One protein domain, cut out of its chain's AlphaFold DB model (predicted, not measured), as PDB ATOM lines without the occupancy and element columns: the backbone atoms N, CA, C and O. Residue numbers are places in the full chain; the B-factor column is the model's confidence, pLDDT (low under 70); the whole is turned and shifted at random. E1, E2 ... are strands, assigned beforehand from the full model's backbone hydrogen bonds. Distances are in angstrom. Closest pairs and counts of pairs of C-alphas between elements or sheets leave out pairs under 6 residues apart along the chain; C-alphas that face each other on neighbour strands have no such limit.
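AT A GLANCE: This is residues 26 to 184 of the 299 residues of an uncharacterized protein of Azospirillum griseum (UniProt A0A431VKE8). The chain is wound in stacked turns, a solenoid of two parallel sheets face to face, with two strands in each turn, one in each sheet. The stack twists strongly from the end with E1 and E2 to the end with E16 and E17, and a long loop, residues 155 to 168, lies at the latter end. The printed part has 159 residues with 17 named strands, E1 to E17 in order, and no named helix; the odd-numbered strands make one sheet in the order E1 E3 E5 E7 E9 E11 E13 E15 E17, the even-numbered ones the other in the order E2 E4 E6 E8 E10 E12 E14 E16. The class is all strand, though under half of the residues, 73 of 159, are in named strands. The whole is compact, with a radius of gyration of the C-alphas of 15.8 A, and spans 47 by 32 by 28 A.

HOW THE PARTS SIT: The first sheet begins with its edge strand E1, residues 26 to 29, parallel to E3, residues 43 to 47, at 11 degrees; N 28 and O 45 are 2.8 A apart, within hydrogen-bond range. Next in order come E5, residues 62 to 64, E7, 80 to 84, E9, 97 to 100, E11, 114 to 117, E13, 132 to 134, E15, 151 to 154, and the other edge strand E17, 180 to 183. E7 and E9 are parallel at 21 degrees, with N 83 and O 99 at 2.8 A. E15 and E17 are parallel at 32 degrees, with N 182 and O 152 at 2.8 A. The second sheet begins with its edge strand E2, residues 36 to 38, parallel to E4, residues 53 to 58, at 30 degrees, with N 37 and O 56 at 2.9 A. It goes on with E6, residues 70 to 74, E8, 88 to 90, E10, 106 to 110, E12, 123 to 128, E14, 140 to 142, and the edge strand E16, 169 to 174. E10 and E12 are parallel at 17 degrees; their C-alphas 108 and 125 face each other at 4.7 A, and N 109 and O 125 are 2.8 A apart. E14 and E16 are parallel at 11 degrees, with N 141 and O 170 at 2.8 A. The two sheets form a sandwich, two sheets face to face: 41 pairs of C-alphas are within 10 A, and the facing parts are 9.6 A apart centre to centre. Both sheets are twisted: from edge to edge the strands' lines turn by 141 degrees in the first and by 122 degrees in the second. E1 and E17 are apart.

IN THESE COORDINATES: E1 begins at C-alpha 26, (38.636, 11.997, -16.420). E4, E12 and E16 have 6 residues each and measure 15.8, 15.9 and 12.8 A from first to last C-alpha. E7 measures 13.8 A, E10 13.7 A and E3 13.5 A. E9 has its centre nearest to the mean of the C-alphas, at 4.8 A, and E12 begins at C-alpha 123, (25.214, -0.594, -39.357). E17 ends at C-alpha 183, (23.392, -20.242, -29.497).

THE WHOLE: The C-alphas of Gly 33 and Gly 163, the two farthest apart, are 49.8 A apart. The printed part has no cut. The link E15 to E16, 14 residues, is long; its C-alphas lie 17 to 29 A from the mean of the C-alphas. The mean pLDDT of the printed part is 91.3; residue 147, residues 157 to 161 and residue 163 are under 70.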
ATOM      1  N   THR A  26      37.893  10.988 -15.671       81.62
ATOM      2  CA  THR A  26      38.636  11.997 -16.420       81.62
ATOM      3  C   THR A  26      37.945  12.160 -17.768       81.62
ATOM      4  O   THR A  26      38.070  11.327 -18.663       81.62
ATOM      5  N   ALA A  27      37.162  13.231 -17.912       86.50
ATOM      6  CA  ALA A  27      36.558  13.600 -19.189       86.50
ATOM      7  C   ALA A  27      37.495  14.546 -19.951       86.50
ATOM      8  O   ALA A  27      37.717  15.684 -19.530       86.50
ATOM      9  N   THR A  28      38.018  14.094 -21.089       91.56
ATOM     10  CA  THR A  28      38.961  14.851 -21.922       91.56
ATOM     11  C   THR A  28      38.387  15.085 -23.313       91.56
ATOM     12  O   THR A  28      37.947  14.155 -23.982       91.56
ATOM     13  N   THR A  29      38.439  16.326 -23.800       90.94
ATOM     14  CA  THR A  29      38.209  16.628 -25.221       90.94
ATOM     15  C   THR A  29      39.546  16.856 -25.911       90.94
ATOM     16  O   THR A  29      40.338  17.694 -25.476       90.94
ATOM     17  N   LEU A  30      39.805  16.118 -26.990       91.69
ATOM     18  CA  LEU A  30      41.048  16.241 -27.742       91.69
ATOM     19  C   LEU A  30      41.103  17.571 -28.499       91.69
ATOM     20  O   LEU A  30      40.130  18.007 -29.117       91.69
ATOM     21  N   ALA A  31      42.275  18.202 -28.491       88.88
ATOM     22  CA  ALA A  31      42.535  19.364 -29.329       88.88
ATOM     23  C   ALA A  31      42.542  18.980 -30.820       88.88
ATOM     24  O   ALA A  31      42.814  17.835 -31.195       88.88
ATOM     25  N   ALA A  32      42.282  19.957 -31.692       88.12
ATOM     26  CA  ALA A  32      42.414  19.764 -33.132       88.12
ATOM     27  C   ALA A  32      43.844  19.317 -33.493       88.12
ATOM     28  O   ALA A  32      44.819  19.903 -33.024       88.12
ATOM     29  N   GLY A  33      43.958  18.287 -34.334       87.75
ATOM     30  CA  GLY A  33      45.244  17.717 -34.747       87.75
ATOM     31  C   GLY A  33      45.872  16.729 -33.758       87.75
ATOM     32  O   GLY A  33      46.989  16.282 -34.005       87.75
ATOM     33  N   ALA A  34      45.188  16.369 -32.664       92.31
ATOM     34  CA  ALA A  34      45.606  15.238 -31.839       92.31
ATOM     35  C   ALA A  34      45.651  13.953 -32.679       92.31
ATOM     36  O   ALA A  34      44.732  13.682 -33.450       92.31
ATOM     37  N   THR A  35      46.715  13.169 -32.513       94.94
ATOM     38  CA  THR A  35      46.919  11.884 -33.205       94.94
ATOM     39  C   THR A  35      46.956  10.699 -32.246       94.94
ATOM     40  O   THR A  35      46.966   9.549 -32.678       94.94
ATOM     41  N   THR A  36      46.973  10.958 -30.938       94.88
ATOM     42  CA  THR A  36      47.003   9.936 -29.891       94.88
ATOM     43  C   THR A  36      46.150  10.364 -28.705       94.88
ATOM     44  O   THR A  36      46.136  11.549 -28.362       94.88
ATOM     45  N   ALA A  37      45.517   9.406 -28.039       95.00
ATOM     46  CA  ALA A  37      44.895   9.593 -26.736       95.00
ATOM     47  C   ALA A  37      45.216   8.398 -25.832       95.00
ATOM     48  O   ALA A  37      45.098   7.246 -26.241       95.00
ATOM     49  N   THR A  38      45.615   8.683 -24.601       94.44
ATOM     50  CA  THR A  38      45.938   7.664 -23.605       94.44
ATOM     51  C   THR A  38      45.215   8.038 -22.327       94.44
ATOM     52  O   THR A  38      45.362   9.180 -21.887       94.44
ATOM     53  N   GLY A  39      44.414   7.123 -21.784       91.88
ATOM     54  CA  GLY A  39      43.797   7.327 -20.477       91.88
ATOM     55  C   GLY A  39      44.792   7.117 -19.344       91.88
ATOM     56  O   GLY A  39      45.964   6.776 -19.559       91.88
ATOM     57  N   ASP A  40      44.337   7.402 -18.136       89.00
ATOM     58  CA  ASP A  40      45.138   7.341 -16.929       89.00
ATOM     59  C   ASP A  40      44.655   6.222 -15.994       89.00
ATOM     60  O   ASP A  40      44.400   5.097 -16.418       89.00
ATOM     61  N   THR A  41      44.680   6.459 -14.687       87.94
ATOM     62  CA  THR A  41      44.154   5.504 -13.719       87.94
ATOM     63  C   THR A  41      42.744   5.924 -13.363       87.94
ATOM     64  O   THR A  41      42.560   6.937 -12.692       87.94
ATOM     65  N   GLY A  42      41.757   5.105 -13.686       88.88
ATOM     66  CA  GLY A  42      40.371   5.435 -13.394       88.88
ATOM     67  C   GLY A  42      39.487   5.001 -14.539       88.88
ATOM     68  O   GLY A  42      39.796   4.023 -15.206       88.88
ATOM     69  N   PHE A  43      38.365   5.694 -14.700       92.31
ATOM     70  CA  PHE A  43      37.496   5.520 -15.853       92.31
ATOM     71  C   PHE A  43      37.667   6.725 -16.772       92.31
ATOM     72  O   PHE A  43      37.321   7.853 -16.404       92.31
ATOM     73  N   ASP A  44      38.176   6.494 -17.968       95.31
ATOM     74  CA  ASP A  44      38.504   7.544 -18.916       95.31
ATOM     75  C   ASP A  44      37.403   7.730 -19.960       95.31
ATOM     76  O   ASP A  44      36.961   6.791 -20.629       95.31
ATOM     77  N   VAL A  45      36.983   8.985 -20.134       95.75
ATOM     78  CA  VAL A  45      36.049   9.392 -21.187       95.75
ATOM     79  C   VAL A  45      36.754  10.369 -22.112       95.75
ATOM     80  O   VAL A  45      37.055  11.501 -21.732       95.75
ATOM     81  N   VAL A  46      36.972   9.970 -23.360       95.81
ATOM     82  CA  VAL A  46      37.619  10.812 -24.368       95.81
ATOM     83  C   VAL A  46      36.623  11.191 -25.452       95.81
ATOM     84  O   VAL A  46      35.918  10.349 -25.993       95.81
ATOM     85  N   THR A  47      36.564  12.479 -25.780       95.50
ATOM     86  CA  THR A  47      35.783  13.012 -26.902       95.50
ATOM     87  C   THR A  47      36.724  13.567 -27.965       95.50
ATOM     88  O   THR A  47      37.580  14.408 -27.669       95.50
ATOM     89  N   MET A  48      36.578  13.108 -29.204       95.31
ATOM     90  CA  MET A  48      37.292  13.635 -30.361       95.31
ATOM     91  C   MET A  48      36.790  15.041 -30.704       95.31
ATOM     92  O   MET A  48      35.697  15.464 -30.325       95.31
ATOM     93  N   ASN A  49      37.624  15.811 -31.397       91.81
ATOM     94  CA  ASN A  49      37.225  17.146 -31.822       91.81
ATOM     95  C   ASN A  49      36.101  17.060 -32.880       91.81
ATOM     96  O   ASN A  49      35.988  16.079 -33.608       91.81
ATOM     97  N   SER A  50      35.296  18.115 -33.024       92.25
ATOM     98  CA  SER A  50      34.124  18.085 -33.911       92.25
ATOM     99  C   SER A  50      34.438  17.917 -35.403       92.25
ATOM    100  O   SER A  50      33.544  17.541 -36.151       92.25
ATOM    101  N   ALA A  51      35.655  18.233 -35.854       92.19
ATOM    102  CA  ALA A  51      36.051  18.113 -37.258       92.19
ATOM    103  C   ALA A  51      36.379  16.667 -37.672       92.19
ATOM    104  O   ALA A  51      36.581  16.421 -38.861       92.19
ATOM    105  N   GLY A  52      36.413  15.737 -36.716       91.69
ATOM    106  CA  GLY A  52      36.899  14.381 -36.919       91.69
ATOM    107  C   GLY A  52      38.418  14.282 -36.756       91.69
ATOM    108  O   GLY A  52      39.114  15.257 -36.434       91.69
ATOM    109  N   GLY A  53      38.964  13.099 -36.997       93.81
ATOM    110  CA  GLY A  53      40.407  12.892 -36.977       93.81
ATOM    111  C   GLY A  53      40.823  11.435 -37.059       93.81
ATOM    112  O   GLY A  53      40.004  10.527 -37.012       93.81
ATOM    113  N   THR A  54      42.132  11.224 -37.161       96.75
ATOM    114  CA  THR A  54      42.736   9.895 -37.067       96.75
ATOM    115  C   THR A  54      43.557   9.816 -35.791       96.75
ATOM    116  O   THR A  54      44.534  10.556 -35.655       96.75
ATOM    117  N   ILE A  55      43.164   8.946 -34.860       97.00
ATOM    118  CA  ILE A  55      43.830   8.805 -33.563       97.00
ATOM    119  C   ILE A  55      44.183   7.356 -33.248       97.00
ATOM    120  O   ILE A  55      43.454   6.428 -33.586       97.00
ATOM    121  N   THR A  56      45.294   7.165 -32.544       97.62
ATOM    122  CA  THR A  56      45.574   5.919 -31.825       97.62
ATOM    123  C   THR A  56      45.156   6.061 -30.366       97.62
ATOM    124  O   THR A  56      45.521   7.047 -29.723       97.62
ATOM    125  N   VAL A  57      44.409   5.093 -29.839       97.00
ATOM    126  CA  VAL A  57      43.902   5.111 -28.461       97.00
ATOM    127  C   VAL A  57      44.454   3.956 -27.635       97.00
ATOM    128  O   VAL A  57      44.650   2.854 -28.141       97.00
ATOM    129  N   SER A  58      44.706   4.206 -26.354       95.88
ATOM    130  CA  SER A  58      45.181   3.202 -25.396       95.88
ATOM    131  C   SER A  58      44.607   3.476 -24.010       95.88
ATOM    132  O   SER A  58      44.613   4.635 -23.598       95.88
ATOM    133  N   ALA A  59      44.220   2.431 -23.273       94.56
ATOM    134  CA  ALA A  59      43.733   2.545 -21.893       94.56
ATOM    135  C   ALA A  59      42.596   3.578 -21.742       94.56
ATOM    136  O   ALA A  59      42.705   4.489 -20.941       94.56
ATOM    137  N   ILE A  60      41.565   3.500 -22.591       95.94
ATOM    138  CA  ILE A  60      40.378   4.368 -22.534       95.94
ATOM    139  C   ILE A  60      39.144   3.476 -22.472       95.94
ATOM    140  O   ILE A  60      38.989   2.611 -23.334       95.94
ATOM    141  N   GLU A  61      38.241   3.722 -21.524       96.44
ATOM    142  CA  GLU A  61      37.013   2.934 -21.374       96.44
ATOM    143  C   GLU A  61      35.860   3.451 -22.238       96.44
ATOM    144  O   GLU A  61      35.003   2.665 -22.649       96.44
ATOM    145  N   TYR A  62      35.809   4.758 -22.521       95.94
ATOM    146  CA  TYR A  62      34.731   5.357 -23.307       95.94
ATOM    147  C   TYR A  62      35.249   6.394 -24.309       95.94
ATOM    148  O   TYR A  62      35.765   7.447 -23.931       95.94
ATOM    149  N   LEU A  63      35.060   6.129 -25.600       97.00
ATOM    150  CA  LEU A  63      35.479   7.010 -26.688       97.00
ATOM    151  C   LEU A  63      34.274   7.537 -27.472       97.00
ATOM    152  O   LEU A  63      33.415   6.782 -27.923       97.00
ATOM    153  N   ILE A  64      34.227   8.850 -27.659       95.88
ATOM    154  CA  ILE A  64      33.162   9.556 -28.372       95.88
ATOM    155  C   ILE A  64      33.780  10.284 -29.560       95.88
ATOM    156  O   ILE A  64      34.680  11.101 -29.373       95.88
ATOM    157  N   GLY A  65      33.293  10.011 -30.763       95.69
ATOM    158  CA  GLY A  65      33.656  10.745 -31.967       95.69
ATOM    159  C   GLY A  65      33.087  12.163 -32.021       95.69
ATOM    160  O   GLY A  65      32.255  12.578 -31.205       95.69
ATOM    161  N   GLY A  66      33.583  12.924 -32.983       93.31
ATOM    162  CA  GLY A  66      33.076  14.222 -33.379       93.31
ATOM    163  C   GLY A  66      31.906  14.129 -34.361       93.31
ATOM    164  O   GLY A  66      31.099  13.209 -34.343       93.31
ATOM    165  N   VAL A  67      31.759  15.177 -35.177       93.19
ATOM    166  CA  VAL A  67      30.749  15.246 -36.253       93.19
ATOM    167  C   VAL A  67      31.371  14.920 -37.613       93.19
ATOM    168  O   VAL A  67      30.677  14.455 -38.516       93.19
ATOM    169  N   GLY A  68      32.654  15.242 -37.791       94.38
ATOM    170  CA  GLY A  68      33.426  14.816 -38.953       94.38
ATOM    171  C   GLY A  68      33.818  13.343 -38.865       94.38
ATOM    172  O   GLY A  68      33.457  12.661 -37.923       94.38
ATOM    173  N   THR A  69      34.571  12.866 -39.853       96.19
ATOM    174  CA  THR A  69      34.976  11.457 -39.916       96.19
ATOM    175  C   THR A  69      36.041  11.127 -38.873       96.19
ATOM    176  O   THR A  69      37.141  11.691 -38.893       96.19
ATOM    177  N   ASP A  70      35.736  10.163 -38.020       97.69
ATOM    178  CA  ASP A  70      36.582   9.637 -36.965       97.69
ATOM    179  C   ASP A  70      37.145   8.263 -37.340       97.69
ATOM    180  O   ASP A  70      36.431   7.296 -37.621       97.69
ATOM    181  N   VAL A  71      38.474   8.181 -37.333       98.19
ATOM    182  CA  VAL A  71      39.248   6.971 -37.609       98.19
ATOM    183  C   VAL A  71      40.083   6.652 -36.380       98.19
ATOM    184  O   VAL A  71      40.975   7.409 -35.996       98.19
ATOM    185  N   VAL A  72      39.809   5.517 -35.757       98.50
ATOM    186  CA  VAL A  72      40.423   5.113 -34.497       98.50
ATOM    187  C   VAL A  72      41.210   3.833 -34.705       98.50
ATOM    188  O   VAL A  72      40.719   2.865 -35.277       98.50
ATOM    189  N   THR A  73      42.439   3.816 -34.209       98.50
ATOM    190  CA  THR A  73      43.247   2.602 -34.087       98.50
ATOM    191  C   THR A  73      43.464   2.298 -32.613       98.50
ATOM    192  O   THR A  73      43.914   3.165 -31.865       98.50
ATOM    193  N   LEU A  74      43.149   1.085 -32.179       98.44
ATOM    194  CA  LEU A  74      43.434   0.633 -30.826       98.44
ATOM    195  C   LEU A  74      44.920   0.274 -30.701       98.44
ATOM    196  O   LEU A  74      45.565  -0.183 -31.647       98.44
ATOM    197  N   SER A  75      45.498   0.536 -29.534       96.88
ATOM    198  CA  SER A  75      46.894   0.205 -29.257       96.88
ATOM    199  C   SER A  75      47.136  -1.305 -29.282       96.88
ATOM    200  O   SER A  75      46.213  -2.086 -29.114       96.88
ATOM    201  N   ALA A  76      48.394  -1.728 -29.419       94.69
ATOM    202  CA  ALA A  76      48.771  -3.146 -29.468       94.69
ATOM    203  C   ALA A  76      48.698  -3.901 -28.117       94.69
ATOM    204  O   ALA A  76      49.281  -4.979 -27.982       94.69
ATOM    205  N   ALA A  77      48.057  -3.318 -27.103       91.88
ATOM    206  CA  ALA A  77      47.614  -4.036 -25.912       91.88
ATOM    207  C   ALA A  77      46.201  -4.585 -26.159       91.88
ATOM    208  O   ALA A  77      45.510  -4.067 -27.019       91.88
ATOM    209  N   GLY A  78      45.736  -5.576 -25.392       94.56
ATOM    210  CA  GLY A  78      44.309  -5.919 -25.430       94.56
ATOM    211  C   GLY A  78      43.468  -4.768 -24.873       94.56
ATOM    212  O   GLY A  78      43.792  -4.250 -23.800       94.56
ATOM    213  N   ASN A  79      42.425  -4.357 -25.593       97.38
ATOM    214  CA  ASN A  79      41.581  -3.221 -25.226       97.38
ATOM    215  C   ASN A  79      40.152  -3.675 -24.901       97.38
ATOM    216  O   ASN A  79      39.602  -4.555 -25.553       97.38
ATOM    217  N   THR A  80      39.516  -3.014 -23.935       97.19
ATOM    218  CA  THR A  80      38.080  -3.166 -23.666       97.19
ATOM    219  C   THR A  80      37.476  -1.777 -23.548       97.19
ATOM    220  O   THR A  80      37.783  -1.070 -22.592       97.19
ATOM    221  N   LEU A  81      36.640  -1.371 -24.502       97.00
ATOM    222  CA  LEU A  81      36.092  -0.013 -24.532       97.00
ATOM    223  C   LEU A  81      34.696   0.067 -25.141       97.00
ATOM    224  O   LEU A  81      34.304  -0.750 -25.971       97.00
ATOM    225  N   SER A  82      33.966   1.109 -24.761       97.00
ATOM    226  CA  SER A  82      32.749   1.541 -25.439       97.00
ATOM    227  C   SER A  82      33.054   2.669 -26.419       97.00
ATOM    228  O   SER A  82      33.777   3.607 -26.085       97.00
ATOM    229  N   VAL A  83      32.469   2.614 -27.614       97.25
ATOM    230  CA  VAL A  83      32.624   3.649 -28.643       97.25
ATOM    231  C   VAL A  83      31.278   4.223 -29.062       97.25
ATOM    232  O   VAL A  83      30.262   3.530 -29.072       97.25
ATOM    233  N   ARG A  84      31.264   5.502 -29.434       94.56
ATOM    234  CA  ARG A  84      30.098   6.179 -30.007       94.56
ATOM    235  C   ARG A  84      30.531   7.106 -31.128       94.56
ATOM    236  O   ARG A  84      31.412   7.927 -30.906       94.56
ATOM    237  N   GLY A  85      29.829   7.058 -32.259       94.88
ATOM    238  CA  GLY A  85      30.051   8.006 -33.359       94.88
ATOM    239  C   GLY A  85      31.441   7.884 -33.978       94.88
ATOM    240  O   GLY A  85      32.046   8.894 -34.278       94.88
ATOM    241  N   ILE A  86      31.970   6.661 -34.071       97.81
ATOM    242  CA  ILE A  86      33.241   6.370 -34.736       97.81
ATOM    243  C   ILE A  86      32.930   5.692 -36.069       97.81
ATOM    244  O   ILE A  86      32.262   4.657 -36.075       97.81
ATOM    245  N   GLU A  87      33.425   6.233 -37.184       98.00
ATOM    246  CA  GLU A  87      33.162   5.671 -38.518       98.00
ATOM    247  C   GLU A  87      34.108   4.524 -38.877       98.00
ATOM    248  O   GLU A  87      33.734   3.623 -39.628       98.00
ATOM    249  N   THR A  88      35.353   4.548 -38.399       98.50
ATOM    250  CA  THR A  88      36.335   3.487 -38.663       98.50
ATOM    251  C   THR A  88      37.086   3.120 -37.397       98.50
ATOM    252  O   THR A  88      37.700   3.979 -36.769       98.50
ATOM    253  N   LEU A  89      37.083   1.835 -37.054       98.62
ATOM    254  CA  LEU A  89      37.794   1.286 -35.910       98.62
ATOM    255  C   LEU A  89      38.679   0.113 -36.338       98.62
ATOM    256  O   LEU A  89      38.211  -0.900 -36.859       98.62
ATOM    257  N   THR A  90      39.975   0.244 -36.099       98.44
ATOM    258  CA  THR A  90      40.962  -0.817 -36.303       98.44
ATOM    259  C   THR A  90      41.473  -1.272 -34.946       98.44
ATOM    260  O   THR A  90      42.023  -0.463 -34.204       98.44
ATOM    261  N   GLY A  91      41.284  -2.545 -34.620       97.75
ATOM    262  CA  GLY A  91      41.888  -3.176 -33.455       97.75
ATOM    263  C   GLY A  91      43.410  -3.262 -33.565       97.75
ATOM    264  O   GLY A  91      43.999  -3.113 -34.642       97.75
ATOM    265  N   GLY A  92      44.050  -3.434 -32.420       95.62
ATOM    266  CA  GLY A  92      45.484  -3.608 -32.292       95.62
ATOM    267  C   GLY A  92      45.878  -5.083 -32.297       95.62
ATOM    268  O   GLY A  92      45.142  -5.968 -32.714       95.62
ATOM    269  N   ALA A  93      47.095  -5.361 -31.834       94.38
ATOM    270  CA  ALA A  93      47.412  -6.699 -31.349       94.38
ATOM    271  C   ALA A  93      46.830  -6.884 -29.939       94.38
ATOM    272  O   ALA A  93      46.731  -5.923 -29.186       94.38
ATOM    273  N   GLY A  94      46.551  -8.126 -29.546       94.81
ATOM    274  CA  GLY A  94      45.904  -8.426 -28.268       94.81
ATOM    275  C   GLY A  94      44.475  -8.903 -28.490       94.81
ATOM    276  O   GLY A  94      44.143  -9.318 -29.590       94.81
ATOM    277  N   THR A  95      43.672  -8.923 -27.429       96.69
ATOM    278  CA  THR A  95      42.233  -9.184 -27.531       96.69
ATOM    279  C   THR A  95      41.501  -7.871 -27.344       96.69
ATOM    280  O   THR A  95      41.606  -7.269 -26.275       96.69
ATOM    281  N   ASP A  96      40.761  -7.472 -28.364       98.00
ATOM    282  CA  ASP A  96      39.973  -6.257 -28.405       98.00
ATOM    283  C   ASP A  96      38.482  -6.569 -28.261       98.00
ATOM    284  O   ASP A  96      37.886  -7.320 -29.040       98.00
ATOM    285  N   VAL A  97      37.871  -5.965 -27.244       98.12
ATOM    286  CA  VAL A  97      36.445  -6.054 -26.935       98.12
ATOM    287  C   VAL A  97      35.836  -4.663 -27.053       98.12
ATOM    288  O   VAL A  97      36.132  -3.758 -26.272       98.12
ATOM    289  N   VAL A  98      34.960  -4.491 -28.036       98.25
ATOM    290  CA  VAL A  98      34.333  -3.207 -28.346       98.25
ATOM    291  C   VAL A  98      32.839  -3.293 -28.093       98.25
ATOM    292  O   VAL A  98      32.148  -4.151 -28.640       98.25
ATOM    293  N   PHE A  99      32.330  -2.352 -27.310       96.81
ATOM    294  CA  PHE A  99      30.902  -2.128 -27.137       96.81
ATOM    295  C   PHE A  99      30.485  -0.926 -27.981       96.81
ATOM    296  O   PHE A  99      31.031   0.169 -27.834       96.81
ATOM    297  N   LEU A 100      29.507  -1.100 -28.861       95.31
ATOM    298  CA  LEU A 100      28.864   0.024 -29.529       95.31
ATOM    299  C   LEU A 100      27.885   0.649 -28.541       95.31
ATOM    300  O   LEU A 100      26.985  -0.023 -28.044       95.31
ATOM    301  N   ALA A 101      28.083   1.917 -28.189       90.12
ATOM    302  CA  ALA A 101      27.216   2.612 -27.246       90.12
ATOM    303  C   ALA A 101      25.766   2.669 -27.756       90.12
ATOM    304  O   ALA A 101      25.536   2.610 -28.956       90.12
ATOM    305  N   GLY A 102      24.803   2.867 -26.844       80.88
ATOM    306  CA  GLY A 102      23.353   2.702 -27.066       80.88
ATOM    307  C   GLY A 102      22.628   3.655 -28.042       80.88
ATOM    308  O   GLY A 102      21.445   3.940 -27.843       80.88
ATOM    309  N   PHE A 103      23.314   4.197 -29.044       84.81
ATOM    310  CA  PHE A 103      22.760   4.967 -30.160       84.81
ATOM    311  C   PHE A 103      22.969   4.172 -31.454       84.81
ATOM    312  O   PHE A 103      23.794   3.276 -31.471       84.81
ATOM    313  N   GLY A 104      22.283   4.509 -32.549       89.38
ATOM    314  CA  GLY A 104      22.597   3.874 -33.836       89.38
ATOM    315  C   GLY A 104      23.978   4.301 -34.341       89.38
ATOM    316  O   GLY A 104      24.217   5.500 -34.523       89.38
ATOM    317  N   ASN A 105      24.874   3.342 -34.560       93.06
ATOM    318  CA  ASN A 105      26.223   3.558 -35.079       93.06
ATOM    319  C   ASN A 105      26.307   3.156 -36.559       93.06
ATOM    320  O   ASN A 105      25.580   2.292 -37.036       93.06
ATOM    321  N   THR A 106      27.209   3.776 -37.320       95.75
ATOM    322  CA  THR A 106      27.588   3.313 -38.664       95.75
ATOM    323  C   THR A 106      29.102   3.205 -38.705       95.75
ATOM    324  O   THR A 106      29.780   4.227 -38.708       95.75
ATOM    325  N   ILE A 107      29.625   1.980 -38.675       97.94
ATOM    326  CA  ILE A 107      31.035   1.725 -38.371       97.94
ATOM    327  C   ILE A 107      31.635   0.641 -39.268       97.94
ATOM    328  O   ILE A 107      31.051  -0.424 -39.481       97.94
ATOM    329  N   ALA A 108      32.838   0.906 -39.770       98.25
ATOM    330  CA  ALA A 108      33.714  -0.092 -40.366       98.25
ATOM    331  C   ALA A 108      34.720  -0.583 -39.318       98.25
ATOM    332  O   ALA A 108      35.446   0.217 -38.728       98.25
ATOM    333  N   VAL A 109      34.776  -1.894 -39.095       98.06
ATOM    334  CA  VAL A 109      35.619  -2.522 -38.071       98.06
ATOM    335  C   VAL A 109      36.617  -3.479 -38.722       98.06
ATOM    336  O   VAL A 109      36.310  -4.154 -39.707       98.06
ATOM    337  N   SER A 110      37.836  -3.535 -38.193       96.62
ATOM    338  CA  SER A 110      38.850  -4.540 -38.545       96.62
ATOM    339  C   SER A 110      39.645  -4.943 -37.317       96.62
ATOM    340  O   SER A 110      39.917  -4.087 -36.483       96.62
ATOM    341  N   GLY A 111      40.038  -6.214 -37.223       95.31
ATOM    342  CA  GLY A 111      40.956  -6.685 -36.174       95.31
ATOM    343  C   GLY A 111      40.420  -6.571 -34.744       95.31
ATOM    344  O   GLY A 111      41.218  -6.477 -33.830       95.31
ATOM    345  N   VAL A 112      39.097  -6.520 -34.561       97.62
ATOM    346  CA  VAL A 112      38.445  -6.549 -33.243       97.62
ATOM    347  C   VAL A 112      37.868  -7.942 -33.024       97.62
ATOM    348  O   VAL A 112      37.033  -8.384 -33.814       97.62
ATOM    349  N   GLU A 113      38.275  -8.621 -31.952       97.12
ATOM    350  CA  GLU A 113      37.875 -10.010 -31.695       97.12
ATOM    351  C   GLU A 113      36.441 -10.133 -31.183       97.12
ATOM    352  O   GLU A 113      35.765 -11.116 -31.488       97.12
ATOM    353  N   THR A 114      35.966  -9.180 -30.378       97.50
ATOM    354  CA  THR A 114      34.599  -9.189 -29.839       97.50
ATOM    355  C   THR A 114      33.931  -7.843 -30.045       97.50
ATOM    356  O   THR A 114      34.413  -6.819 -29.564       97.50
ATOM    357  N   LEU A 115      32.789  -7.852 -30.723       97.44
ATOM    358  CA  LEU A 115      31.980  -6.666 -30.959       97.44
ATOM    359  C   LEU A 115      30.584  -6.880 -30.384       97.44
ATOM    360  O   LEU A 115      29.913  -7.851 -30.724       97.44
ATOM    361  N   VAL A 116      30.140  -5.968 -29.528       94.81
ATOM    362  CA  VAL A 116      28.826  -6.030 -28.886       94.81
ATOM    363  C   VAL A 116      28.036  -4.780 -29.250       94.81
ATOM    364  O   VAL A 116      28.343  -3.685 -28.779       94.81
ATOM    365  N   GLY A 117      27.010  -4.944 -30.082       90.50
ATOM    366  CA  GLY A 117      25.959  -3.951 -30.277       90.50
ATOM    367  C   GLY A 117      25.181  -3.758 -28.978       90.50
ATOM    368  O   GLY A 117      24.836  -4.732 -28.302       90.50
ATOM    369  N   CYS A 118      24.915  -2.510 -28.596       84.69
ATOM    370  CA  CYS A 118      23.986  -2.196 -27.505       84.69
ATOM    371  C   CYS A 118      22.659  -1.690 -28.098       84.69
ATOM    372  O   CYS A 118      22.236  -2.137 -29.157       84.69
ATOM    373  N   GLY A 119      21.933  -0.818 -27.394       81.12
ATOM    374  CA  GLY A 119      20.695  -0.249 -27.936       81.12
ATOM    375  C   GLY A 119      20.930   0.618 -29.181       81.12
ATOM    376  O   GLY A 119      22.022   1.128 -29.390       81.12
ATOM    377  N   GLY A 120      19.874   0.858 -29.957       86.50
ATOM    378  CA  GLY A 120      19.987   1.528 -31.257       86.50
ATOM    379  C   GLY A 120      20.013   0.514 -32.398       86.50
ATOM    380  O   GLY A 120      20.026  -0.680 -32.148       86.50
ATOM    381  N   ALA A 121      19.913   1.001 -33.635       89.94
ATOM    382  CA  ALA A 121      20.093   0.176 -34.824       89.94
ATOM    383  C   ALA A 121      21.469   0.500 -35.408       89.94
ATOM    384  O   ALA A 121      21.686   1.622 -35.882       89.94
ATOM    385  N   ASP A 122      22.381  -0.456 -35.342       93.38
ATOM    386  CA  ASP A 122      23.755  -0.328 -35.808       93.38
ATOM    387  C   ASP A 122      23.898  -0.801 -37.261       93.38
ATOM    388  O   ASP A 122      23.262  -1.750 -37.704       93.38
ATOM    389  N   THR A 123      24.756  -0.143 -38.036       95.94
ATOM    390  CA  THR A 123      25.214  -0.594 -39.357       95.94
ATOM    391  C   THR A 123      26.710  -0.864 -39.279       95.94
ATOM    392  O   THR A 123      27.526   0.057 -39.259       95.94
ATOM    393  N   ILE A 124      27.073  -2.137 -39.217       97.56
ATOM    394  CA  ILE A 124      28.421  -2.622 -38.946       97.56
ATOM    395  C   ILE A 124      28.961  -3.289 -40.207       97.56
ATOM    396  O   ILE A 124      28.335  -4.185 -40.769       97.56
ATOM    397  N   THR A 125      30.151  -2.885 -40.642       97.56
ATOM    398  CA  THR A 125      30.891  -3.561 -41.714       97.56
ATOM    399  C   THR A 125      32.202  -4.104 -41.169       97.56
ATOM    400  O   THR A 125      33.092  -3.335 -40.818       97.56
ATOM    401  N   ILE A 126      32.351  -5.425 -41.135       97.19
ATOM    402  CA  ILE A 126      33.628  -6.073 -40.845       97.19
ATOM    403  C   ILE A 126      34.443  -6.097 -42.133       97.19
ATOM    404  O   ILE A 126      34.018  -6.623 -43.160       97.19
ATOM    405  N   THR A 127      35.621  -5.489 -42.094       95.44
ATOM    406  CA  THR A 127      36.477  -5.326 -43.277       95.44
ATOM    407  C   THR A 127      37.617  -6.342 -43.317       95.44
ATOM    408  O   THR A 127      38.094  -6.680 -44.400       95.44
ATOM    409  N   SER A 128      38.057  -6.854 -42.162       93.25
ATOM    410  CA  SER A 128      39.050  -7.930 -42.035       93.25
ATOM    411  C   SER A 128      39.151  -8.455 -40.597       93.25
ATOM    412  O   SER A 128      38.676  -7.805 -39.665       93.25
ATOM    413  N   GLY A 129      39.836  -9.590 -40.428       91.06
ATOM    414  CA  GLY A 129      39.938 -10.303 -39.151       91.06
ATOM    415  C   GLY A 129      38.777 -11.272 -38.939       91.06
ATOM    416  O   GLY A 129      37.905 -11.363 -39.795       91.06
ATOM    417  N   THR A 130      38.814 -11.995 -37.819       93.56
ATOM    418  CA  THR A 130      37.702 -12.814 -37.316       93.56
ATOM    419  C   THR A 130      37.000 -12.084 -36.189       93.56
ATOM    420  O   THR A 130      37.687 -11.554 -35.315       93.56
ATOM    421  N   VAL A 131      35.673 -12.127 -36.143       96.19
ATOM    422  CA  VAL A 131      34.894 -11.475 -35.084       96.19
ATOM    423  C   VAL A 131      33.943 -12.442 -34.388       96.19
ATOM    424  O   VAL A 131      33.340 -13.307 -35.014       96.19
ATOM    425  N   THR A 132      33.759 -12.261 -33.083       96.88
ATOM    426  CA  THR A 132      32.554 -12.696 -32.367       96.88
ATOM    427  C   THR A 132      31.644 -11.488 -32.185       96.88
ATOM    428  O   THR A 132      31.929 -10.600 -31.383       96.88
ATOM    429  N   ALA A 133      30.570 -11.426 -32.964       96.06
ATOM    430  CA  ALA A 133      29.628 -10.320 -32.978       96.06
ATOM    431  C   ALA A 133      28.344 -10.685 -32.221       96.06
ATOM    432  O   ALA A 133      27.635 -11.625 -32.584       96.06
ATOM    433  N   LEU A 134      28.028  -9.914 -31.185       93.81
ATOM    434  CA  LEU A 134      26.722  -9.886 -30.536       93.81
ATOM    435  C   LEU A 134      25.982  -8.675 -31.094       93.81
ATOM    436  O   LEU A 134      26.326  -7.547 -30.761       93.81
ATOM    437  N   VAL A 135      24.990  -8.897 -31.949       89.62
ATOM    438  CA  VAL A 135      24.157  -7.824 -32.517       89.62
ATOM    439  C   VAL A 135      22.719  -7.957 -32.026       89.62
ATOM    440  O   VAL A 135      22.273  -9.056 -31.683       89.62
ATOM    441  N   ASN A 136      22.021  -6.831 -31.931       84.06
ATOM    442  CA  ASN A 136      20.657  -6.715 -31.433       84.06
ATOM    443  C   ASN A 136      19.652  -6.492 -32.572       84.06
ATOM    444  O   ASN A 136      19.967  -6.432 -33.762       84.06
ATOM    445  N   GLY A 137      18.386  -6.368 -32.180       84.12
ATOM    446  CA  GLY A 137      17.278  -6.207 -33.101       84.12
ATOM    447  C   GLY A 137      17.299  -4.868 -33.815       84.12
ATOM    448  O   GLY A 137      17.191  -3.820 -33.184       84.12
ATOM    449  N   GLY A 138      17.355  -4.913 -35.146       86.25
ATOM    450  CA  GLY A 138      17.446  -3.738 -36.010       86.25
ATOM    451  C   GLY A 138      18.850  -3.489 -36.550       86.25
ATOM    452  O   GLY A 138      18.986  -2.686 -37.472       86.25
ATOM    453  N   ASP A 139      19.858  -4.197 -36.041       91.88
ATOM    454  CA  ASP A 139      21.231  -4.067 -36.516       91.88
ATOM    455  C   ASP A 139      21.409  -4.701 -37.897       91.88
ATOM    456  O   ASP A 139      20.759  -5.684 -38.260       91.88
ATOM    457  N   THR A 140      22.331  -4.148 -38.674       94.88
ATOM    458  CA  THR A 140      22.835  -4.716 -39.921       94.88
ATOM    459  C   THR A 140      24.326  -4.972 -39.766       94.88
ATOM    460  O   THR A 140      25.098  -4.038 -39.574       94.88
ATOM    461  N   LEU A 141      24.742  -6.226 -39.884       96.62
ATOM    462  CA  LEU A 141      26.128  -6.669 -39.845       96.62
ATOM    463  C   LEU A 141      26.517  -7.223 -41.214       96.62
ATOM    464  O   LEU A 141      25.918  -8.176 -41.697       96.62
ATOM    465  N   THR A 142      27.543  -6.660 -41.838       96.75
ATOM    466  CA  THR A 142      28.150  -7.218 -43.051       96.75
ATOM    467  C   THR A 142      29.489  -7.836 -42.689       96.75
ATOM    468  O   THR A 142      30.403  -7.118 -42.285       96.75
ATOM    469  N   LEU A 143      29.604  -9.156 -42.832       96.25
ATOM    470  CA  LEU A 143      30.841  -9.890 -42.575       96.25
ATOM    471  C   LEU A 143      31.836  -9.744 -43.735       96.25
ATOM    472  O   LEU A 143      31.469  -9.432 -44.880       96.25
ATOM    473  N   ALA A 144      33.115  -9.967 -43.437       93.94
ATOM    474  CA  ALA A 144      34.176  -9.884 -44.427       93.94
ATOM    475  C   ALA A 144      34.165 -11.133 -45.322       93.94
ATOM    476  O   ALA A 144      34.247 -12.261 -44.855       93.94
ATOM    477  N   ALA A 145      34.152 -10.954 -46.645       81.38
ATOM    478  CA  ALA A 145      34.026 -12.063 -47.598       81.38
ATOM    479  C   ALA A 145      35.241 -13.022 -47.680       81.38
ATOM    480  O   ALA A 145      35.202 -13.968 -48.464       81.38
ATOM    481  N   ALA A 146      36.339 -12.781 -46.952       72.44
ATOM    482  CA  ALA A 146      37.600 -13.504 -47.164       72.44
ATOM    483  C   ALA A 146      38.436 -13.811 -45.908       72.44
ATOM    484  O   ALA A 146      39.601 -14.165 -46.072       72.44
ATOM    485  N   ASN A 147      37.917 -13.694 -44.680       59.41
ATOM    486  CA  ASN A 147      38.756 -13.869 -43.489       59.41
ATOM    487  C   ASN A 147      38.071 -14.633 -42.353       59.41
ATOM    488  O   ASN A 147      37.270 -14.067 -41.632       59.41
ATOM    489  N   GLY A 148      38.537 -15.868 -42.149       76.38
ATOM    490  CA  GLY A 148      38.397 -16.628 -40.907       76.38
ATOM    491  C   GLY A 148      36.971 -17.035 -40.523       76.38
ATOM    492  O   GLY A 148      36.026 -16.783 -41.249       76.38
ATOM    493  N   ALA A 149      36.854 -17.785 -39.426       91.56
ATOM    494  CA  ALA A 149      35.576 -18.285 -38.930       91.56
ATOM    495  C   ALA A 149      34.929 -17.226 -38.035       91.56
ATOM    496  O   ALA A 149      35.264 -17.137 -36.849       91.56
ATOM    497  N   ASP A 150      34.040 -16.418 -38.608       95.56
ATOM    498  CA  ASP A 150      33.279 -15.434 -37.848       95.56
ATOM    499  C   ASP A 150      32.201 -16.122 -37.006       95.56
ATOM    500  O   ASP A 150      31.675 -17.182 -37.345       95.56
ATOM    501  N   GLN A 151      31.858 -15.509 -35.881       96.31
ATOM    502  CA  GLN A 151      30.816 -15.975 -34.982       96.31
ATOM    503  C   GLN A 151      29.774 -14.881 -34.798       96.31
ATOM    504  O   GLN A 151      30.090 -13.783 -34.349       96.31
ATOM    505  N   VAL A 152      28.516 -15.188 -35.096       95.94
ATOM    506  CA  VAL A 152      27.384 -14.309 -34.791       95.94
ATOM    507  C   VAL A 152      26.573 -14.936 -33.675       95.94
ATOM    508  O   VAL A 152      26.002 -16.012 -33.843       95.94
ATOM    509  N   VAL A 153      26.496 -14.259 -32.540       94.12
ATOM    510  CA  VAL A 153      25.737 -14.737 -31.389       94.12
ATOM    511  C   VAL A 153      24.270 -14.364 -31.544       94.12
ATOM    512  O   VAL A 153      23.924 -13.190 -31.663       94.12
ATOM    513  N   LEU A 154      23.399 -15.371 -31.516       89.69
ATOM    514  CA  LEU A 154      21.958 -15.167 -31.455       89.69
ATOM    515  C   LEU A 154      21.564 -14.688 -30.062       89.69
ATOM    516  O   LEU A 154      21.854 -15.341 -29.057       89.69
ATOM    517  N   GLN A 155      20.850 -13.570 -30.016       82.25
ATOM    518  CA  GLN A 155      20.318 -13.009 -28.784       82.25
ATOM    519  C   GLN A 155      18.792 -13.127 -28.761       82.25
ATOM    520  O   GLN A 155      18.120 -12.815 -29.740       82.25
ATOM    521  N   ASP A 156      18.249 -13.559 -27.621       74.75
ATOM    522  CA  ASP A 156      16.807 -13.495 -27.321       74.75
ATOM    523  C   ASP A 156      16.451 -12.250 -26.474       74.75
ATOM    524  O   ASP A 156      15.303 -11.806 -26.419       74.75
ATOM    525  N   ALA A 157      17.444 -11.634 -25.819       55.31
ATOM    526  CA  ALA A 157      17.246 -10.459 -24.976       55.31
ATOM    527  C   ALA A 157      17.151  -9.168 -25.812       55.31
ATOM    528  O   ALA A 157      17.961  -8.930 -26.699       55.31
ATOM    529  N   GLY A 158      16.174  -8.307 -25.502       56.62
ATOM    530  CA  GLY A 158      16.062  -6.958 -26.082       56.62
ATOM    531  C   GLY A 158      15.184  -6.827 -27.332       56.62
ATOM    532  O   GLY A 158      15.030  -5.720 -27.845       56.62
ATOM    533  N   TYR A 159      14.562  -7.913 -27.794       56.34
ATOM    534  CA  TYR A 159      13.703  -7.893 -28.977       56.34
ATOM    535  C   TYR A 159      12.223  -7.649 -28.662       56.34
ATOM    536  O   TYR A 159      11.719  -7.896 -27.565       56.34
ATOM    537  N   ARG A 160      11.543  -7.116 -29.680       61.44
ATOM    538  CA  ARG A 160      10.128  -6.728 -29.723       61.44
ATOM    539  C   ARG A 160       9.177  -7.922 -29.484       61.44
ATOM    540  O   ARG A 160       9.627  -9.069 -29.429       61.44
ATOM    541  N   PRO A 161       7.860  -7.690 -29.304       63.34
ATOM    542  CA  PRO A 161       6.892  -8.765 -29.086       63.34
ATOM    543  C   PRO A 161       6.940  -9.832 -30.188       63.34
ATOM    544  O   PRO A 161       7.281  -9.537 -31.333       63.34
ATOM    545  N   TYR A 162       6.556 -11.067 -29.852       73.44
ATOM    546  CA  TYR A 162       6.350 -12.120 -30.850       73.44
ATOM    547  C   TYR A 162       5.418 -11.634 -31.976       73.44
ATOM    548  O   TYR A 162       4.442 -10.928 -31.709       73.44
ATOM    549  N   GLY A 163       5.726 -12.016 -33.217       67.19
ATOM    550  CA  GLY A 163       4.970 -11.631 -34.412       67.19
ATOM    551  C   GLY A 163       5.356 -10.305 -35.076       67.19
ATOM    552  O   GLY A 163       4.857 -10.042 -36.169       67.19
ATOM    553  N   ASP A 164       6.238  -9.476 -34.494       75.12
ATOM    554  CA  ASP A 164       6.740  -8.275 -35.187       75.12
ATOM    555  C   ASP A 164       7.786  -8.658 -36.239       75.12
ATOM    556  O   ASP A 164       8.930  -8.970 -35.916       75.12
ATOM    557  N   SER A 165       7.411  -8.578 -37.517       70.31
ATOM    558  CA  SER A 165       8.307  -8.820 -38.651       70.31
ATOM    559  C   SER A 165       9.277  -7.663 -38.933       70.31
ATOM    560  O   SER A 165       9.772  -7.539 -40.052       70.31
ATOM    561  N   ASN A 166       9.574  -6.816 -37.944       71.31
ATOM    562  CA  ASN A 166      10.557  -5.737 -38.015       71.31
ATOM    563  C   ASN A 166      11.518  -5.773 -36.823       71.31
ATOM    564  O   ASN A 166      11.193  -6.270 -35.748       71.31
ATOM    565  N   GLY A 167      12.682  -5.139 -36.989       76.75
ATOM    566  CA  GLY A 167      13.626  -4.943 -35.888       76.75
ATOM    567  C   GLY A 167      14.375  -6.212 -35.502       76.75
ATOM    568  O   GLY A 167      14.628  -6.417 -34.323       76.75
ATOM    569  N   TYR A 168      14.714  -7.048 -36.484       87.06
ATOM    570  CA  TYR A 168      15.641  -8.165 -36.322       87.06
ATOM    571  C   TYR A 168      17.044  -7.820 -36.817       87.06
ATOM    572  O   TYR A 168      17.209  -6.882 -37.597       87.06
ATOM    573  N   ALA A 169      18.045  -8.568 -36.353       91.31
ATOM    574  CA  ALA A 169      19.403  -8.454 -36.863       91.31
ATOM    575  C   ALA A 169      19.474  -8.995 -38.296       91.31
ATOM    576  O   ALA A 169      18.952 -10.073 -38.594       91.31
ATOM    577  N   GLN A 170      20.131  -8.255 -39.179       94.88
ATOM    578  CA  GLN A 170      20.398  -8.634 -40.561       94.88
ATOM    579  C   GLN A 170      21.890  -8.891 -40.728       94.88
ATOM    580  O   GLN A 170      22.702  -8.011 -40.469       94.88
ATOM    581  N   ILE A 171      22.253 -10.091 -41.163       96.44
ATOM    582  CA  ILE A 171      23.634 -10.519 -41.332       96.44
ATOM    583  C   ILE A 171      23.869 -10.809 -42.808       96.44
ATOM    584  O   ILE A 171      23.277 -11.723 -43.378       96.44
ATOM    585  N   ALA A 172      24.751 -10.042 -43.430       95.69
ATOM    586  CA  ALA A 172      25.167 -10.224 -44.810       95.69
ATOM    587  C   ALA A 172      26.546 -10.887 -44.892       95.69
ATOM    588  O   ALA A 172      27.378 -10.740 -43.996       95.69
ATOM    589  N   ASN A 173      26.795 -11.564 -46.017       95.00
ATOM    590  CA  ASN A 173      28.040 -12.277 -46.329       95.00
ATOM    591  C   ASN A 173      28.395 -13.412 -45.361       95.00
ATOM    592  O   ASN A 173      29.570 -13.742 -45.231       95.00
ATOM    593  N   PHE A 174      27.404 -14.042 -44.728       95.12
ATOM    594  CA  PHE A 174      27.661 -15.230 -43.921       95.12
ATOM    595  C   PHE A 174      28.184 -16.368 -44.807       95.12
ATOM    596  O   PHE A 174      27.614 -16.660 -45.864       95.12
ATOM    597  N   GLN A 175      29.253 -17.031 -44.391       94.19
ATOM    598  CA  GLN A 175      29.929 -18.101 -45.118       94.19
ATOM    599  C   GLN A 175      29.606 -19.448 -44.473       94.19
ATOM    600  O   GLN A 175      30.322 -19.910 -43.583       94.19
ATOM    601  N   ALA A 176      28.534 -20.106 -44.926       92.44
ATOM    602  CA  ALA A 176      28.157 -21.414 -44.389       92.44
ATOM    603  C   ALA A 176      29.326 -22.419 -44.472       92.44
ATOM    604  O   ALA A 176      30.118 -22.422 -45.418       92.44
ATOM    605  N   GLY A 177      29.461 -23.258 -43.450       92.19
ATOM    606  CA  GLY A 177      30.580 -24.172 -43.234       92.19
ATOM    607  C   GLY A 177      31.798 -23.542 -42.551       92.19
ATOM    608  O   GLY A 177      32.547 -24.277 -41.903       92.19
ATOM    609  N   THR A 178      31.980 -22.222 -42.643       93.56
ATOM    610  CA  THR A 178      33.121 -21.493 -42.058       93.56
ATOM    611  C   THR A 178      32.676 -20.654 -40.869       93.56
ATOM    612  O   THR A 178      33.139 -20.890 -39.753       93.56
ATOM    613  N   ASP A 179      31.732 -19.747 -41.098       95.69
ATOM    614  CA  ASP A 179      31.145 -18.913 -40.057       95.69
ATOM    615  C   ASP A 179      30.170 -19.729 -39.216       95.69
ATOM    616  O   ASP A 179      29.588 -20.720 -39.678       95.69
ATOM    617  N   LYS A 180      29.982 -19.309 -37.965       96.00
ATOM    618  CA  LYS A 180      29.094 -19.973 -37.016       96.00
ATOM    619  C   LYS A 180      28.068 -19.034 -36.415       96.00
ATOM    620  O   LYS A 180      28.319 -17.865 -36.133       96.00
ATOM    621  N   ILE A 181      26.892 -19.594 -36.181       95.88
ATOM    622  CA  ILE A 181      25.823 -18.982 -35.411       95.88
ATOM    623  C   ILE A 181      25.915 -19.543 -33.995       95.88
ATOM    624  O   ILE A 181      25.752 -20.742 -33.780       95.88
ATOM    625  N   VAL A 182      26.190 -18.690 -33.018       95.38
ATOM    626  CA  VAL A 182      26.353 -19.115 -31.627       95.38
ATOM    627  C   VAL A 182      25.012 -19.027 -30.914       95.38
ATOM    628  O   VAL A 182      24.433 -17.949 -30.781       95.38
ATOM    629  N   VAL A 183      24.539 -20.158 -30.403       92.88
ATOM    630  CA  VAL A 183      23.392 -20.242 -29.497       92.88
ATOM    631  C   VAL A 183      23.943 -20.385 -28.082       92.88
ATOM    632  O   VAL A 183      24.615 -21.368 -27.769       92.88
ATOM    633  N   SER A 184      23.703 -19.396 -27.224       90.81
ATOM    634  CA  SER A 184      24.298 -19.348 -25.881       90.81
ATOM    635  C   SER A 184      23.345 -18.776 -24.830       90.81
ATOM    636  O   SER A 184      22.250 -18.295 -25.142       90.81
TER     637      SER A 184